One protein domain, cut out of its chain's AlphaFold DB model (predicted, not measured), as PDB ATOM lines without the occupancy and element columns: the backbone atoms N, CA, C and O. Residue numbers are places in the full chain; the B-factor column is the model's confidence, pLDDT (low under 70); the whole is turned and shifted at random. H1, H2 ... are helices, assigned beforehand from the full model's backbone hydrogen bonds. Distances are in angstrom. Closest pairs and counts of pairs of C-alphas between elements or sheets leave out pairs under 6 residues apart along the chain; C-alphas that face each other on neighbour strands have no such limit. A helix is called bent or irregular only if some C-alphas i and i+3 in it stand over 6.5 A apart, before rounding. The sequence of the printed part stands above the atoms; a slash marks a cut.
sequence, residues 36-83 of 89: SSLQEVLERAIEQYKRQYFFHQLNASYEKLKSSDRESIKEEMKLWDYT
ATOM      1  N   SER A  36      23.068  14.360 -30.819       95.12
ATOM      2  CA  SER A  36      22.585  15.073 -29.636       95.12
ATOM      3  C   SER A  36      23.288  14.554 -28.389       95.12
ATOM      4  O   SER A  36      23.758  13.417 -28.333       95.12
ATOM      5  N   SER A  37      23.338  15.369 -27.342       95.44
ATOM      6  CA  SER A  37      23.854  14.933 -26.046       95.44
ATOM      7  C   SER A  37      22.910  13.930 -25.364       95.44
ATOM      8  O   SER A  37      21.695  13.939 -25.564       95.44
ATOM      9  N   LEU A  38      23.457  13.097 -24.471       92.88
ATOM     10  CA  LEU A  38      22.671  12.206 -23.603       92.88
ATOM     11  C   LEU A  38      21.575  12.937 -22.822       92.88
ATOM     12  O   LEU A  38      20.492  12.390 -22.619       92.88
ATOM     13  N   GLN A  39      21.873  14.157 -22.372       92.00
ATOM     14  CA  GLN A  39      20.922  14.973 -21.634       92.00
ATOM     15  C   GLN A  39      19.751  15.386 -22.529       92.00
ATOM     16  O   GLN A  39      18.606  15.201 -22.133       92.00
ATOM     17  N   GLU A  40      20.011  15.862 -23.747       94.88
ATOM     18  CA  GLU A  40      18.954  16.239 -24.692       94.88
ATOM     19  C   GLU A  40      18.097  15.040 -25.104       94.88
ATOM     20  O   GLU A  40      16.875  15.155 -25.197       94.88
ATOM     21  N   VAL A  41      18.711  13.873 -25.320       96.44
ATOM     22  CA  VAL A  41      17.971  12.633 -25.600       96.44
ATOM     23  C   VAL A  41      17.051  12.287 -24.431       96.44
ATOM     24  O   VAL A  41      15.874  11.987 -24.645       96.44
ATOM     25  N   LEU A  42      17.554  12.366 -23.197       94.56
ATOM     26  CA  LEU A  42      16.767  12.080 -22.001       94.56
ATOM     27  C   LEU A  42      15.628  13.094 -21.814       94.56
ATOM     28  O   LEU A  42      14.495  12.694 -21.556       94.56
ATOM     29  N   GLU A  43      15.898  14.386 -21.988       95.00
ATOM     30  CA  GLU A  43      14.889  15.447 -21.911       95.00
ATOM     31  C   GLU A  43      13.775  15.233 -22.943       95.00
ATOM     32  O   GLU A  43      12.593  15.256 -22.592       95.00
ATOM     33  N   ARG A  44      14.138  14.932 -24.197       96.00
ATOM     34  CA  ARG A  44      13.174  14.628 -25.265       96.00
ATOM     35  C   ARG A  44      12.351  13.379 -24.952       96.00
ATOM     36  O   ARG A  44      11.136  13.394 -25.140       96.00
ATOM     37  N   ALA A  45      12.982  12.316 -24.454       95.56
ATOM     38  CA  ALA A  45      12.294  11.078 -24.095       95.56
ATOM     39  C   ALA A  45      11.271  11.299 -22.967       95.56
ATOM     40  O   ALA A  45      10.133  10.835 -23.058       95.56
ATOM     41  N   ILE A  46      11.649  12.053 -21.932       96.44
ATOM     42  CA  ILE A  46      10.755  12.390 -20.820       96.44
ATOM     43  C   ILE A  46       9.605  13.278 -21.287       96.44
ATOM     44  O   ILE A  46       8.458  13.034 -20.909       96.44
ATOM     45  N   GLU A  47       9.869  14.281 -22.121       97.69
ATOM     46  CA  GLU A  47       8.811  15.152 -22.633       97.69
ATOM     47  C   GLU A  47       7.816  14.382 -23.509       97.69
ATOM     48  O   GLU A  47       6.600  14.554 -23.377       97.69
ATOM     49  N   GLN A  48       8.308  13.458 -24.334       97.25
ATOM     50  CA  GLN A  48       7.458  12.572 -25.124       97.25
ATOM     51  C   GLN A  48       6.588  11.681 -24.228       97.25
ATOM     52  O   GLN A  48       5.380  11.576 -24.455       97.25
ATOM     53  N   TYR A  49       7.166  11.088 -23.180       97.56
ATOM     54  CA  TYR A  49       6.421  10.267 -22.225       97.56
ATOM     55  C   TYR A  49       5.351  11.078 -21.481       97.56
ATOM     56  O   TYR A  49       4.198  10.656 -21.394       97.56
ATOM     57  N   LYS A  50       5.693  12.285 -21.009       97.88
ATOM     58  CA  LYS A  50       4.743  13.203 -20.363       97.88
ATOM     59  C   LYS A  50       3.574  13.542 -21.281       97.88
ATOM     60  O   LYS A  50       2.427  13.486 -20.845       97.88
ATOM     61  N   ARG A  51       3.852  13.858 -22.549       97.81
ATOM     62  CA  ARG A  51       2.827  14.166 -23.553       97.81
ATOM     63  C   ARG A  51       1.896  12.979 -23.783       97.81
ATOM     64  O   ARG A  51       0.680  13.148 -23.768       97.81
ATOM     65  N   GLN A  52       2.451  11.783 -23.963       97.81
ATOM     66  CA  GLN A  52       1.663  10.561 -24.138       97.81
ATOM     67  C   GLN A  52       0.775  10.286 -22.924       97.81
ATOM     68  O   GLN A  52      -0.417  10.020 -23.075       97.81
ATOM     69  N   TYR A  53       1.335  10.404 -21.721       97.56
ATOM     70  CA  TYR A  53       0.602  10.196 -20.482       97.56
ATOM     71  C   TYR A  53      -0.524  11.223 -20.295       97.56
ATOM     72  O   TYR A  53      -1.646  10.855 -19.951       97.56
ATOM     73  N   PHE A  54      -0.261  12.496 -20.603       97.38
ATOM     74  CA  PHE A  54      -1.277  13.547 -20.595       97.38
ATOM     75  C   PHE A  54      -2.441  13.219 -21.538       97.38
ATOM     76  O   PHE A  54      -3.596  13.222 -21.113       97.38
ATOM     77  N   PHE A  55      -2.157  12.869 -22.798       96.44
ATOM     78  CA  PHE A  55      -3.211  12.521 -23.754       96.44
ATOM     79  C   PHE A  55      -3.968  11.253 -23.367       96.44
ATOM     80  O   PHE A  55      -5.174  11.178 -23.583       96.44
ATOM     81  N   HIS A  56      -3.303  10.279 -22.747       96.12
ATOM     82  CA  HIS A  56      -3.974   9.101 -22.210       96.12
ATOM     83  C   HIS A  56      -5.023   9.480 -21.149       96.12
ATOM     84  O   HIS A  56      -6.167   9.028 -21.223       96.12
ATOM     85  N   GLN A  57      -4.673  10.365 -20.210       96.31
ATOM     86  CA  GLN A  57      -5.614  10.854 -19.196       96.31
ATOM     87  C   GLN A  57      -6.735  11.718 -19.785       96.31
ATOM     88  O   GLN A  57      -7.895  11.586 -19.379       96.31
ATOM     89  N   LEU A  58      -6.403  12.586 -20.744       94.69
ATOM     90  CA  LEU A  58      -7.379  13.427 -21.434       94.69
ATOM     91  C   LEU A  58      -8.406  12.564 -22.167       94.69
ATOM     92  O   LEU A  58      -9.604  12.752 -21.981       94.69
ATOM     93  N   ASN A  59      -7.943  11.572 -22.929       94.06
ATOM     94  CA  ASN A  59      -8.814  10.647 -23.646       94.06
ATOM     95  C   ASN A  59      -9.703   9.858 -22.681       94.06
ATOM     96  O   ASN A  59     -10.902   9.757 -22.912       94.06
ATOM     97  N   ALA A  60      -9.159   9.364 -21.564       92.56
ATOM     98  CA  ALA A  60      -9.962   8.678 -20.552       92.56
ATOM     99  C   ALA A  60     -11.052   9.589 -19.953       92.56
ATOM    100  O   ALA A  60     -12.175   9.147 -19.713       92.56
ATOM    101  N   SER A  61     -10.739  10.868 -19.730       89.06
ATOM    102  CA  SER A  61     -11.706  11.866 -19.254       89.06
ATOM    103  C   SER A  61     -12.764  12.179 -20.312       89.06
ATOM    104  O   SER A  61     -13.947  12.271 -19.997       89.06
ATOM    105  N   TYR A  62     -12.353  12.271 -21.574       86.38
ATOM    106  CA  TYR A  62     -13.250  12.505 -22.698       86.38
ATOM    107  C   TYR A  62     -14.194  11.323 -22.952       86.38
ATOM    108  O   TYR A  62     -15.374  11.531 -23.210       86.38
ATOM    109  N   GLU A  63     -13.729  10.082 -22.808       87.44
ATOM    110  CA  GLU A  63     -14.593   8.898 -22.901       87.44
ATOM    111  C   GLU A  63     -15.623   8.849 -21.761       87.44
ATOM    112  O   GLU A  63     -16.796   8.556 -22.000       87.44
ATOM    113  N   LYS A  64     -15.242   9.247 -20.536       86.75
ATOM    114  CA  LYS A  64     -16.206   9.434 -19.436       86.75
ATOM    115  C   LYS A  64     -17.239  10.510 -19.775       86.75
ATOM    116  O   LYS A  64     -18.433  10.282 -19.594       86.75
ATOM    117  N   LEU A  65     -16.800  11.640 -20.326       81.38
ATOM    118  CA  LEU A  65     -17.689  12.724 -20.743       81.38
ATOM    119  C   LEU A  65     -18.653  12.275 -21.856       81.38
ATOM    120  O   LEU A  65     -19.856  12.490 -21.756       81.38
ATOM    121  N   LYS A  66     -18.171  11.550 -22.870       76.25
ATOM    122  CA  LYS A  66     -19.012  10.946 -23.919       76.25
ATOM    123  C   LYS A  66     -20.033   9.944 -23.388       76.25
ATOM    124  O   LYS A  66     -21.038   9.710 -24.056       76.25
ATOM    125  N   SER A  67     -19.748   9.277 -22.273       73.00
ATOM    126  CA  SER A  67     -20.695   8.359 -21.627       73.00
ATOM    127  C   SER A  67     -21.739   9.078 -20.762       73.00
ATOM    128  O   SER A  67     -22.727   8.461 -20.374       73.00
ATOM    129  N   SER A  68     -21.536  10.371 -20.492       71.25
ATOM    130  CA  SER A  68     -22.482  11.257 -19.806       71.25
ATOM    131  C   SER A  68     -23.392  12.004 -20.798       71.25
ATOM    132  O   SER A  68     -23.389  11.688 -21.987       71.25
ATOM    133  N   ASP A  69     -24.215  12.933 -20.304       76.19
ATOM    134  CA  ASP A  69     -25.300  13.610 -21.029       76.19
ATOM    135  C   ASP A  69     -24.837  14.310 -22.324       76.19
ATOM    136  O   ASP A  69     -24.425  15.467 -22.348       76.19
ATOM    137  N   ARG A  70     -24.879  13.567 -23.434       78.00
ATOM    138  CA  ARG A  70     -24.369  14.000 -24.742       78.00
ATOM    139  C   ARG A  70     -25.112  15.197 -25.315       78.00
ATOM    140  O   ARG A  70     -24.560  15.865 -26.187       78.00
ATOM    141  N   GLU A  71     -26.358  15.417 -24.911       81.62
ATOM    142  CA  GLU A  71     -27.198  16.435 -25.534       81.62
ATOM    143  C   GLU A  71     -26.830  17.834 -25.034       81.62
ATOM    144  O   GLU A  71     -26.624  18.725 -25.856       81.62
ATOM    145  N   SER A  72     -26.579  17.992 -23.729       81.88
ATOM    146  CA  SER A  72     -26.084  19.255 -23.162       81.88
ATOM    147  C   SER A  72     -24.717  19.660 -23.730       81.88
ATOM    148  O   SER A  72     -24.512  20.822 -24.077       81.88
ATOM    149  N   ILE A  73     -23.812  18.699 -23.950       82.44
ATOM    150  CA  ILE A  73     -22.506  18.954 -24.586       82.44
ATOM    151  C   ILE A  73     -22.670  19.440 -26.036       82.44
ATOM    152  O   ILE A  73     -21.961  20.346 -26.471       82.44
ATOM    153  N   LYS A  74     -23.595  18.861 -26.813       83.56
ATOM    154  CA  LYS A  74     -23.850  19.317 -28.193       83.56
ATOM    155  C   LYS A  74     -24.429  20.727 -28.233       83.56
ATOM    156  O   LYS A  74     -24.100  21.480 -29.147       83.56
ATOM    157  N   GLU A  75     -25.325  21.057 -27.309       87.25
ATOM    158  CA  GLU A  75     -25.890  22.404 -27.204       87.25
ATOM    159  C   GLU A  75     -24.804  23.429 -26.875       87.25
ATOM    160  O   GLU A  75     -24.744  24.481 -27.512       87.25
ATOM    161  N   GLU A  76     -23.885  23.081 -25.971       84.12
ATOM    162  CA  GLU A  76     -22.718  23.906 -25.666       84.12
ATOM    163  C   GLU A  76     -21.800  24.068 -26.889       84.12
ATOM    164  O   GLU A  76     -21.458  25.194 -27.244       84.12
ATOM    165  N   MET A  77     -21.471  22.989 -27.609       85.44
ATOM    166  CA  MET A  77     -20.653  23.075 -28.832       85.44
ATOM    167  C   MET A  77     -21.283  23.986 -29.896       85.44
ATOM    168  O   MET A  77     -20.587  24.820 -30.472       85.44
ATOM    169  N   LYS A  78     -22.604  23.896 -30.107       88.31
ATOM    170  CA  LYS A  78     -23.327  24.792 -31.029       88.31
ATOM    171  C   LYS A  78     -23.230  26.260 -30.614       88.31
ATOM    172  O   LYS A  78     -23.226  27.133 -31.476       88.31
ATOM    173  N   LEU A  79     -23.183  26.546 -29.312       89.75
ATOM    174  CA  LEU A  79     -23.013  27.912 -28.825       89.75
ATOM    175  C   LEU A  79     -21.602  28.443 -29.130       89.75
ATOM    176  O   LEU A  79     -21.439  29.619 -29.445       89.75
ATOM    177  N   TRP A  80     -20.588  27.581 -29.074       87.75
ATOM    178  CA  TRP A  80     -19.209  27.951 -29.396       87.75
ATOM    179  C   TRP A  80     -19.000  28.155 -30.903       87.75
ATOM    180  O   TRP A  80     -18.251  29.055 -31.290       87.75
ATOM    181  N   ASP A  81     -19.721  27.410 -31.749       88.69
ATOM    182  CA  ASP A  81     -19.678  27.560 -33.212       88.69
ATOM    183  C   ASP A  81     -20.041  28.980 -33.691       88.69
ATOM    184  O   ASP A  81     -19.561  29.406 -34.740       88.69
ATOM    185  N   TYR A  82     -20.814  29.761 -32.921       88.75
ATOM    186  CA  TYR A  82     -21.091  31.167 -33.257       88.75
ATOM    187  C   TYR A  82     -19.824  32.023 -33.358       88.75
ATOM    188  O   TYR A  82     -19.786  32.957 -34.153       88.75
ATOM    189  N   THR A  83     -18.787  31.692 -32.585       88.31
ATOM    190  CA  THR A  83     -17.511  32.429 -32.571       88.31
ATOM    191  C   THR A  83     -16.500  31.895 -33.587       88.31
ATOM    192  O   THR A  83     -15.406  32.435 -33.714       88.31
TER     193      THR A  83
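AT A GLANCE: This is residues 36 to 83 of the 89 residues of the protein "Ribbon-helix-helix protein, CopG family" of Deltaproteobacteria bacterium (UniProt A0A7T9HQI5). One long helix, H1, and one much shorter helix, H2, meet end to end at a corner and make a flat, open, lopsided L, with H1 as the long arm and H2 as the short one. Nothing fills the space between the two arms. The printed part has 48 residues with two named helices, H1 then H2 along the chain, and no named strand; the class is all helix. The whole is extended, with a radius of gyration of the C-alphas of 17.8 A and spans of 50 by 26 by 7 A.

IN THESE COORDINATES: H1, the longest helix, has 30 residues, 38 to 67, and measures 43.6 A from first to last C-alpha. It begins with C-alpha 38 at (22.671, 12.206, -23.603) and ends with C-alpha 67 at (-20.695, 8.359, -21.627). H2, residues 70 to 81, measures 16.7 A and ends with C-alpha 81 at (-19.678, 27.560, -33.212).

HOW THE PARTS SIT: H1 runs in the N-to-C direction (-0.99, -0.10, 0.06), nearly along falling x. H2 runs in the direction (0.36, 0.82, -0.46), mainly along rising y. A tight link of two residues, Ser 68 and Asp 69, joins them, and H1 and H2 meet only through their link. Neither helix is bent. In H1 and H2 every O i to N i+4 pair is within hydrogen-bond range.

THE WHOLE: The two C-alphas farthest apart, those of Ser 37 and Glu 71, are 51.1 A apart. Residues 36 to 64, of which 38 to 64 belong to H1, stand free, as do residues 66 to 72 and 74 to 83. The printed part has no cut. The mean pLDDT of the printed part is 90.0, and no printed residue is under 70.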